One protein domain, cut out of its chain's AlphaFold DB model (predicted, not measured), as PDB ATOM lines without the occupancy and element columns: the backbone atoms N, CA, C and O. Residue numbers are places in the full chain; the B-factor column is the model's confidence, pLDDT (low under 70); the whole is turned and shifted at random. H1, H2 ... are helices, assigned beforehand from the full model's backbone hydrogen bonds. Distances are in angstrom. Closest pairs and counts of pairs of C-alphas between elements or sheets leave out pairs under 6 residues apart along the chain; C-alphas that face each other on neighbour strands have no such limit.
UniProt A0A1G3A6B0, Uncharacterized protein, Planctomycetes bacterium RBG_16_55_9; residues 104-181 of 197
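This is residues 104 to 181 of the 197 residues of an uncharacterized protein of Planctomycetes bacterium RBG_16_55_9 (UniProt A0A1G3A6B0). The long helix H1 and the shorter H2 and H3 make a compact up-and-down bundle, in which each helix runs against the one before it. The short H5 packs on H3 on the side away from H1, and the short H4 lies beyond the last residues of H3. The printed part has 78 residues with five named helices, H1 to H5 in chain order, and no named strand; the class is all helix. The whole is compact, with a radius of gyration of the C-alphas of 11.9 A, and spans 37 by 25 by 14 A, only just elongated.

Start with H1, residues 104 to 124. It forms a helical hairpin with H2, residues 134 to 144: they touch, closest at the C-alphas of Ala 117 and Met 134, 4.1 A, at a shallow tilt of 24 degrees, opposite ways. H3, residues 149 to 159, is the hub, touching three helices. It touches H1, closest at the C-alphas of Ala 110 and Tyr 150, 6.5 A, at a shallow tilt of 18 degrees, the same way. H2 and H3 form another helical hairpin, closest at the C-alphas of Cys 138 and Ala 154, 4.7 A, at a steep tilt of 40 degrees. H5, residues 173 to 176, touches H3, closest at the C-alphas of Ala 159 and Leu 176, 5.5 A. H4, residues 163 to 168, is close to H3 but not clearly touching: the closest C-alphas, of Leu 158 and Gln 166, are 7.7 A apart. H1 is apart from H4 and H5. In H2, H3 and H4 every O i to N i+4 pair is within hydrogen-bond range, in H1 15 of 17; H5 is too short for one.

Find C-alpha 104 at (120.942, 173.762, 125.311); from there H1 runs 29.5 A to C-alpha 124 at (104.652, 161.300, 146.460). H2 measures 15.6 A, H3 15.3 A and H4 8.5 A; H5 runs 5.0 A to C-alpha 176 at (95.963, 171.235, 134.221).

The C-alphas farthest apart are those of Glu 104 and Pro 127, 37.2 A. The printed part has no cut and no long link. The mean pLDDT of the printed part is 88.2, and no printed residue is under 70.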
ATOM      1  N   GLU A 104     120.258 174.838 124.571       84.19
ATOM      2  CA  GLU A 104     120.942 173.762 125.311       84.19
ATOM      3  C   GLU A 104     121.059 174.044 126.821       84.19
ATOM      4  O   GLU A 104     120.796 173.175 127.647       84.19
ATOM      5  N   ILE A 105     121.355 175.292 127.196       86.56
ATOM      6  CA  ILE A 105     121.448 175.714 128.603       86.56
ATOM      7  C   ILE A 105     120.085 175.607 129.305       86.56
ATOM      8  O   ILE A 105     119.999 175.139 130.440       86.56
ATOM      9  N   GLU A 106     119.014 176.030 128.633       88.62
ATOM     10  CA  GLU A 106     117.650 175.932 129.159       88.62
ATOM     11  C   GLU A 106     117.179 174.480 129.242       88.62
ATOM     12  O   GLU A 106     116.509 174.117 130.204       88.62
ATOM     13  N   THR A 107     117.557 173.648 128.273       87.00
ATOM     14  CA  THR A 107     117.297 172.204 128.259       87.00
ATOM     15  C   THR A 107     117.926 171.536 129.477       87.00
ATOM     16  O   THR A 107     117.215 170.868 130.221       87.00
ATOM     17  N   ILE A 108     119.209 171.793 129.757       86.31
ATOM     18  CA  ILE A 108     119.910 171.242 130.931       86.31
ATOM     19  C   ILE A 108     119.228 171.681 132.234       86.31
ATOM     20  O   ILE A 108     119.058 170.887 133.163       86.31
ATOM     21  N   GLU A 109     118.825 172.951 132.333       90.44
ATOM     22  CA  GLU A 109     118.134 173.434 133.529       90.44
ATOM     23  C   GLU A 109     116.745 172.787 133.679       90.44
ATOM     24  O   GLU A 109     116.377 172.358 134.779       90.44
ATOM     25  N   ALA A 110     115.985 172.669 132.590       89.81
ATOM     26  CA  ALA A 110     114.675 172.031 132.584       89.81
ATOM     27  C   ALA A 110     114.765 170.536 132.927       89.81
ATOM     28  O   ALA A 110     113.975 170.041 133.736       89.81
ATOM     29  N   GLU A 111     115.763 169.836 132.392       88.81
ATOM     30  CA  GLU A 111     116.056 168.436 132.691       88.81
ATOM     31  C   GLU A 111     116.467 168.251 134.157       88.81
ATOM     32  O   GLU A 111     115.992 167.337 134.835       88.81
ATOM     33  N   ARG A 112     117.267 169.165 134.715       88.88
ATOM     34  CA  ARG A 112     117.603 169.150 136.145       88.88
ATOM     35  C   ARG A 112     116.361 169.289 137.026       88.88
ATOM     36  O   ARG A 112     116.249 168.597 138.034       88.88
ATOM     37  N   LEU A 113     115.417 170.160 136.671       91.44
ATOM     38  CA  LEU A 113     114.164 170.290 137.425       91.44
ATOM     39  C   LEU A 113     113.289 169.040 137.268       91.44
ATOM     40  O   LEU A 113     112.689 168.570 138.239       91.44
ATOM     41  N   LEU A 114     113.242 168.471 136.062       88.94
ATOM     42  CA  LEU A 114     112.450 167.282 135.769       88.94
ATOM     43  C   LEU A 114     113.015 166.033 136.463       88.94
ATOM     44  O   LEU A 114     112.255 165.291 137.078       88.94
ATOM     45  N   SER A 115     114.335 165.854 136.480       87.25
ATOM     46  CA  SER A 115     115.016 164.751 137.177       87.25
ATOM     47  C   SER A 115     114.790 164.752 138.691       87.25
ATOM     48  O   SER A 115     114.899 163.701 139.318       87.25
ATOM     49  N   VAL A 116     114.408 165.890 139.286       88.50
ATOM     50  CA  VAL A 116     113.939 165.975 140.681       88.50
ATOM     51  C   VAL A 116     112.426 165.752 140.782       88.50
ATOM     52  O   VAL A 116     111.951 165.088 141.709       88.50
ATOM     53  N   ALA A 117     111.648 166.279 139.834       88.75
ATOM     54  CA  ALA A 117     110.194 166.157 139.842       88.75
ATOM     55  C   ALA A 117     109.715 164.706 139.659       88.75
ATOM     56  O   ALA A 117     108.823 164.268 140.386       88.75
ATOM     57  N   VAL A 118     110.337 163.946 138.754       87.06
ATOM     58  CA  VAL A 118     109.999 162.543 138.457       87.06
ATOM     59  C   VAL A 118     110.109 161.624 139.681       87.06
ATOM     60  O   VAL A 118     109.119 160.977 140.030       87.06
ATOM     61  N   PRO A 119     111.239 161.563 140.410       84.06
ATOM     62  CA  PRO A 119     111.291 160.792 141.647       84.06
ATOM     63  C   PRO A 119     110.376 161.395 142.717       84.06
ATOM     64  O   PRO A 119     109.773 160.648 143.482       84.06
ATOM     65  N   GLY A 120     110.190 162.720 142.747       83.56
ATOM     66  CA  GLY A 120     109.221 163.372 143.632       83.56
ATOM     67  C   GLY A 120     107.781 162.890 143.422       83.56
ATOM     68  O   GLY A 120     107.028 162.784 144.390       83.56
ATOM     69  N   ARG A 121     107.406 162.556 142.181       83.25
ATOM     70  CA  ARG A 121     106.115 161.954 141.830       83.25
ATOM     71  C   ARG A 121     105.993 160.537 142.380       83.25
ATOM     72  O   ARG A 121     105.027 160.243 143.079       83.25
ATOM     73  N   SER A 122     106.988 159.701 142.092       80.06
ATOM     74  CA  SER A 122     107.076 158.311 142.555       80.06
ATOM     75  C   SER A 122     107.009 158.232 144.089       80.06
ATOM     76  O   SER A 122     106.131 157.580 144.654       80.06
ATOM     77  N   ILE A 123     107.836 159.027 144.778       81.12
ATOM     78  CA  ILE A 123     107.842 159.147 146.243       81.12
ATOM     79  C   ILE A 123     106.509 159.699 146.752       81.12
ATOM     80  O   ILE A 123     106.011 159.238 147.773       81.12
ATOM     81  N   GLY A 124     105.910 160.669 146.059       81.31
ATOM     82  CA  GLY A 124     104.652 161.300 146.460       81.31
ATOM     83  C   GLY A 124     103.440 160.363 146.483       81.31
ATOM     84  O   GLY A 124     102.439 160.709 147.105       81.31
ATOM     85  N   ARG A 125     103.516 159.186 145.845       80.19
ATOM     86  CA  ARG A 125     102.457 158.159 145.890       80.19
ATOM     87  C   ARG A 125     102.545 157.249 147.110       80.19
ATOM     88  O   ARG A 125     101.562 156.578 147.423       80.19
ATOM     89  N   LEU A 126     103.692 157.210 147.784       83.06
ATOM     90  CA  LEU A 126     103.862 156.396 148.982       83.06
ATOM     91  C   LEU A 126     103.032 156.972 150.149       83.06
ATOM     92  O   LEU A 126     102.730 158.169 150.191       83.06
ATOM     93  N   PRO A 127     102.600 156.134 151.104       75.62
ATOM     94  CA  PRO A 127     101.896 156.621 152.282       75.62
ATOM     95  C   PRO A 127     102.798 157.549 153.110       75.62
ATOM     96  O   PRO A 127     103.994 157.311 153.246       75.62
ATOM     97  N   MET A 128     102.207 158.594 153.699       77.19
ATOM     98  CA  MET A 128     102.861 159.625 154.533       77.19
ATOM     99  C   MET A 128     103.851 160.562 153.824       77.19
ATOM    100  O   MET A 128     104.170 161.625 154.360       77.19
ATOM    101  N   THR A 129     104.305 160.237 152.621       77.50
ATOM    102  CA  THR A 129     105.068 161.147 151.764       77.50
ATOM    103  C   THR A 129     104.107 161.987 150.917       77.50
ATOM    104  O   THR A 129     102.921 161.691 150.780       77.50
ATOM    105  N   GLY A 130     104.581 163.123 150.412       79.56
ATOM    106  CA  GLY A 130     103.769 164.020 149.591       79.56
ATOM    107  C   GLY A 130     104.536 164.488 148.369       79.56
ATOM    108  O   GLY A 130     105.762 164.412 148.323       79.56
ATOM    109  N   SER A 131     103.817 165.054 147.406       84.25
ATOM    110  CA  SER A 131     104.376 165.569 146.150       84.25
ATOM    111  C   SER A 131     105.100 166.923 146.308       84.25
ATOM    112  O   SER A 131     105.184 167.705 145.362       84.25
ATOM    113  N   ASN A 132     105.650 167.203 147.499       85.12
ATOM    114  CA  ASN A 132     106.322 168.462 147.852       85.12
ATOM    115  C   ASN A 132     107.546 168.747 146.981       85.12
ATOM    116  O   ASN A 132     107.878 169.904 146.775       85.12
ATOM    117  N   LEU A 133     108.224 167.707 146.491       86.56
ATOM    118  CA  LEU A 133     109.363 167.854 145.586       86.56
ATOM    119  C   LEU A 133     108.912 168.031 144.134       86.56
ATOM    120  O   LEU A 133     109.564 168.727 143.371       86.56
ATOM    121  N   MET A 134     107.784 167.443 143.744       91.69
ATOM    122  CA  MET A 134     107.311 167.483 142.364       91.69
ATOM    123  C   MET A 134     106.643 168.820 142.026       91.69
ATOM    124  O   MET A 134     107.044 169.492 141.082       91.69
ATOM    125  N   VAL A 135     105.649 169.235 142.818       92.19
ATOM    126  CA  VAL A 135     104.811 170.410 142.527       92.19
ATOM    127  C   VAL A 135     105.606 171.708 142.308       92.19
ATOM    128  O   VAL A 135     105.361 172.362 141.292       92.19
ATOM    129  N   PRO A 136     106.550 172.121 143.181       93.50
ATOM    130  CA  PRO A 136     107.275 173.374 142.975       93.50
ATOM    131  C   PRO A 136     108.186 173.327 141.744       93.50
ATOM    132  O   PRO A 136     108.241 174.307 141.006       93.50
ATOM    133  N   ASN A 137     108.835 172.189 141.474       92.88
ATOM    134  CA  ASN A 137     109.667 172.023 140.282       92.88
ATOM    135  C   ASN A 137     108.811 172.056 139.004       92.88
ATOM    136  O   ASN A 137     109.154 172.768 138.063       92.88
ATOM    137  N   CYS A 138     107.643 171.399 138.992       92.75
ATOM    138  CA  CYS A 138     106.690 171.497 137.881       92.75
ATOM    139  C   CYS A 138     106.245 172.945 137.637       92.75
ATOM    140  O   CYS A 138     106.247 173.405 136.496       92.75
ATOM    141  N   ARG A 139     105.912 173.692 138.696       94.75
ATOM    142  CA  ARG A 139     105.540 175.114 138.594       94.75
ATOM    143  C   ARG A 139     106.670 175.968 138.039       94.75
ATOM    144  O   ARG A 139     106.425 176.837 137.206       94.75
ATOM    145  N   GLN A 140     107.902 175.707 138.465       94.75
ATOM    146  CA  GLN A 140     109.071 176.424 137.975       94.75
ATOM    147  C   GLN A 140     109.298 176.175 136.479       94.75
ATOM    148  O   GLN A 140     109.499 177.135 135.737       94.75
ATOM    149  N   ILE A 141     109.178 174.924 136.022       93.75
ATOM    150  CA  ILE A 141     109.256 174.570 134.596       93.75
ATOM    151  C   ILE A 141     108.157 175.286 133.798       93.75
ATOM    152  O   ILE A 141     108.447 175.916 132.782       93.75
ATOM    153  N   ILE A 142     106.905 175.238 134.270       94.00
ATOM    154  CA  ILE A 142     105.761 175.873 133.594       94.00
ATOM    155  C   ILE A 142     105.940 177.395 133.521       94.00
ATOM    156  O   ILE A 142     105.619 177.998 132.499       94.00
ATOM    157  N   SER A 143     106.465 178.018 134.578       93.81
ATOM    158  CA  SER A 143     106.690 179.464 134.617       93.81
ATOM    159  C   SER A 143     107.830 179.910 133.704       93.81
ATOM    160  O   SER A 143     107.730 180.979 133.107       93.81
ATOM    161  N   LYS A 144     108.918 179.138 133.623       93.94
ATOM    162  CA  LYS A 144     110.095 179.494 132.819       93.94
ATOM    163  C   LYS A 144     109.897 179.189 131.337       93.94
ATOM    164  O   LYS A 144     110.215 180.022 130.493       93.94
ATOM    165  N   TRP A 145     109.335 178.023 131.022       93.19
ATOM    166  CA  TRP A 145     109.250 177.513 129.652       93.19
ATOM    167  C   TRP A 145     107.855 176.978 129.313       93.19
ATOM    168  O   TRP A 145     107.715 175.796 128.993       93.19
ATOM    169  N   PRO A 146     106.815 177.831 129.321       91.62
ATOM    170  CA  PRO A 146     105.408 177.415 129.255       91.62
ATOM    171  C   PRO A 146     105.013 176.659 127.980       91.62
ATOM    172  O   PRO A 146     104.023 175.931 127.990       91.62
ATOM    173  N   ASP A 147     105.760 176.835 126.889       90.62
ATOM    174  CA  ASP A 147     105.485 176.216 125.587       90.62
ATOM    175  C   ASP A 147     106.500 175.119 125.216       90.62
ATOM    176  O   ASP A 147     106.498 174.638 124.085       90.62
ATOM    177  N   SER A 148     107.372 174.722 126.146       91.12
ATOM    178  CA  SER A 148     108.337 173.634 125.943       91.12
ATOM    179  C   SER A 148     107.714 172.255 126.172       91.12
ATOM    180  O   SER A 148     106.670 172.120 126.819       91.12
ATOM    181  N   TRP A 149     108.408 171.212 125.710       89.25
ATOM    182  CA  TRP A 149     108.077 169.829 126.055       89.25
ATOM    183  C   TRP A 149     108.060 169.599 127.577       89.25
ATOM    184  O   TRP A 149     107.143 168.974 128.111       89.25
ATOM    185  N   TYR A 150     109.025 170.172 128.298       92.00
ATOM    186  CA  TYR A 150     109.122 170.039 129.751       92.00
ATOM    187  C   TYR A 150     107.891 170.599 130.466       92.00
ATOM    188  O   TYR A 150     107.421 170.000 131.434       92.00
ATOM    189  N   ALA A 151     107.316 171.705 129.979       92.75
ATOM    190  CA  ALA A 151     106.076 172.236 130.537       92.75
ATOM    191  C   ALA A 151     104.887 171.314 130.279       92.75
ATOM    192  O   ALA A 151     104.091 171.108 131.193       92.75
ATOM    193  N   TYR A 152     104.775 170.712 129.092       91.56
ATOM    194  CA  TYR A 152     103.755 169.689 128.849       91.56
ATOM    195  C   TYR A 152     103.897 168.527 129.837       91.56
ATOM    196  O   TYR A 152     102.925 168.150 130.493       91.56
ATOM    197  N   ARG A 153     105.123 168.031 130.033       89.62
ATOM    198  CA  ARG A 153     105.395 166.937 130.971       89.62
ATOM    199  C   ARG A 153     105.094 167.316 132.424       89.62
ATOM    200  O   ARG A 153     104.499 166.527 133.155       89.62
ATOM    201  N   ALA A 154     105.442 168.534 132.832       92.56
ATOM    202  CA  ALA A 154     105.112 169.090 134.144       92.56
ATOM    203  C   ALA A 154     103.595 169.167 134.372       92.56
ATOM    204  O   ALA A 154     103.116 168.748 135.427       92.56
ATOM    205  N   LYS A 155     102.832 169.640 133.378       92.75
ATOM    206  CA  LYS A 155     101.364 169.667 133.441       92.75
ATOM    207  C   LYS A 155     100.766 168.266 133.510       92.75
ATOM    208  O   LYS A 155      99.864 168.042 134.309       92.75
ATOM    209  N   GLN A 156     101.303 167.319 132.745       90.62
ATOM    210  CA  GLN A 156     100.887 165.917 132.796       90.62
ATOM    211  C   GLN A 156     101.092 165.320 134.198       90.62
ATOM    212  O   GLN A 156     100.170 164.732 134.755       90.62
ATOM    213  N   MET A 157     102.253 165.553 134.825       89.88
ATOM    214  CA  MET A 157     102.511 165.124 136.209       89.88
ATOM    215  C   MET A 157     101.528 165.738 137.218       89.88
ATOM    216  O   MET A 157     101.128 165.070 138.172       89.88
ATOM    217  N   LEU A 158     101.140 167.005 137.025       91.00
ATOM    218  CA  LEU A 158     100.152 167.674 137.876       91.00
ATOM    219  C   LEU A 158      98.732 167.130 137.657       91.00
ATOM    220  O   LEU A 158      97.992 166.987 138.627       91.00
ATOM    221  N   ALA A 159      98.369 166.798 136.418       89.81
ATOM    222  CA  ALA A 159      97.079 166.195 136.080       89.81
ATOM    223  C   ALA A 159      96.926 164.780 136.638       89.81
ATOM    224  O   ALA A 159      95.846 164.423 137.106       89.81
ATOM    225  N   ASP A 160      98.017 164.018 136.677       87.44
ATOM    226  CA  ASP A 160      98.027 162.658 137.213       87.44
ATOM    227  C   ASP A 160      97.994 162.622 138.762       87.44
ATOM    228  O   ASP A 160      97.889 161.546 139.362       87.44
ATOM    229  N   LEU A 161      98.079 163.764 139.464       86.88
ATOM    230  CA  LEU A 161      97.970 163.804 140.930       86.88
ATOM    231  C   LEU A 161      96.597 163.312 141.417       86.88
ATOM    232  O   LEU A 161      95.578 163.685 140.837       86.88
ATOM    233  N   PRO A 162      96.528 162.570 142.540       85.88
ATOM    234  CA  PRO A 162      95.246 162.245 143.152       85.88
ATOM    235  C   PRO A 162      94.551 163.525 143.637       85.88
ATOM    236  O   PRO A 162      95.206 164.450 144.123       85.88
ATOM    237  N   GLU A 163      93.217 163.570 143.579       87.38
ATOM    238  CA  GLU A 163      92.434 164.772 143.923       87.38
ATOM    239  C   GLU A 163      92.756 165.342 145.312       87.38
ATOM    240  O   GLU A 163      92.760 166.559 145.512       87.38
ATOM    241  N   ARG A 164      93.047 164.465 146.284       86.62
ATOM    242  CA  ARG A 164      93.481 164.854 147.632       86.62
ATOM    243  C   ARG A 164      94.703 165.770 147.578       86.62
ATOM    244  O   ARG A 164      94.739 166.793 148.260       86.62
ATOM    245  N   ASP A 165      95.692 165.404 146.773       85.75
ATOM    246  CA  ASP A 165      96.942 166.144 146.669       85.75
ATOM    247  C   ASP A 165      96.757 167.392 145.799       85.75
ATOM    248  O   ASP A 165      97.274 168.449 146.151       85.75
ATOM    249  N   GLN A 166      95.937 167.329 144.743       89.25
ATOM    250  CA  GLN A 166      95.570 168.522 143.967       89.25
ATOM    251  C   GLN A 166      94.953 169.612 144.860       89.25
ATOM    252  O   GLN A 166      95.344 170.777 144.774       89.25
ATOM    253  N   LYS A 167      94.050 169.226 145.775       89.69
ATOM    254  CA  LYS A 167      93.460 170.130 146.778       89.69
ATOM    255  C   LYS A 167      94.499 170.623 147.784       89.69
ATOM    256  O   LYS A 167      94.520 171.810 148.091       89.69
ATOM    257  N   ARG A 168      95.383 169.744 148.270       89.06
ATOM    258  CA  ARG A 168      96.455 170.095 149.223       89.06
ATOM    259  C   ARG A 168      97.408 171.159 148.674       89.06
ATOM    260  O   ARG A 168      97.861 172.009 149.433       89.06
ATOM    261  N   TYR A 169      97.725 171.095 147.381       88.94
ATOM    262  CA  TYR A 169      98.665 172.007 146.722       88.94
ATOM    263  C   TYR A 169      97.997 173.149 145.948       88.94
ATOM    264  O   TYR A 169      98.706 173.942 145.319       88.94
ATOM    265  N   SER A 170      96.666 173.245 145.989       92.62
ATOM    266  CA  SER A 170      95.883 174.242 145.253       92.62
ATOM    267  C   SER A 170      96.237 174.278 143.761       92.62
ATOM    268  O   SER A 170      96.542 175.338 143.217       92.62
ATOM    269  N   VAL A 171      96.262 173.107 143.115       89.50
ATOM    270  CA  VAL A 171      96.545 173.007 141.675       89.50
ATOM    271  C   VAL A 171      95.414 173.676 140.893       89.50
ATOM    272  O   VAL A 171      94.239 173.359 141.095       89.50
ATOM    273  N   THR A 172      95.748 174.632 140.029       91.56
ATOM    274  CA  THR A 172      94.742 175.400 139.282       91.56
ATOM    275  C   THR A 172      94.330 174.682 137.998       91.56
ATOM    276  O   THR A 172      95.077 173.886 137.433       91.56
ATOM    277  N   LYS A 173      93.141 174.999 137.470       90.00
ATOM    278  CA  LYS A 173      92.690 174.447 136.178       90.00
ATOM    279  C   LYS A 173      93.607 174.845 135.017       90.00
ATOM    280  O   LYS A 173      93.722 174.102 134.052       90.00
ATOM    281  N   GLU A 174      94.277 175.989 135.117       88.81
ATOM    282  CA  GLU A 174      95.236 176.464 134.113       88.81
ATOM    283  C   GLU A 174      96.525 175.629 134.105       88.81
ATOM    284  O   GLU A 174      97.104 175.369 133.042       88.81
ATOM    285  N   GLU A 175      96.961 175.169 135.282       86.88
ATOM    286  CA  GLU A 175      98.077 174.229 135.427       86.88
ATOM    287  C   GLU A 175      97.736 172.857 134.828       86.88
ATOM    288  O   GLU A 175      98.626 172.180 134.325       86.88
ATOM    289  N   LEU A 176      96.454 172.483 134.811       87.81
ATOM    290  CA  LEU A 176      95.963 171.235 134.221       87.81
ATOM    291  C   LEU A 176      95.656 171.339 132.719       87.81
ATOM    292  O   LEU A 176      95.552 170.320 132.038       87.81
ATOM    293  N   ASP A 177      95.510 172.552 132.180       88.38
ATOM    294  CA  ASP A 177      95.134 172.740 130.780       88.38
ATOM    295  C   ASP A 177      96.292 172.406 129.823       88.38
ATOM    296  O   ASP A 177      97.263 173.162 129.673       88.38
ATOM    297  N   MET A 178      96.155 171.266 129.142       86.38
ATOM    298  CA  MET A 178      97.071 170.771 128.110       86.38
ATOM    299  C   MET A 178      96.640 171.157 126.685       86.38
ATOM    300  O   MET A 178      97.417 170.991 125.744       86.38
ATOM    301  N   SER A 179      95.449 171.745 126.506       86.12
ATOM    302  CA  SER A 179      94.887 172.116 125.190       86.12
ATOM    303  C   SER A 179      95.786 173.082 124.422       86.12
ATOM    304  O   SER A 179      95.783 173.143 123.192       86.12
ATOM    305  N   ARG A 180      96.594 173.835 125.171       85.00
ATOM    306  CA  ARG A 180      97.618 174.748 124.677       85.00
ATOM    307  C   ARG A 180      98.613 174.079 123.719       85.00
ATOM    308  O   ARG A 180      99.009 174.734 122.761       85.00
ATOM    309  N   PHE A 181      98.981 172.819 123.936       86.56
ATOM    310  CA  PHE A 181      99.989 172.112 123.130       86.56
ATOM    311  C   PHE A 181      99.418 171.433 121.879       86.56
ATOM    312  O   PHE A 181     100.172 171.070 120.981       86.56
TER     313      PHE A 181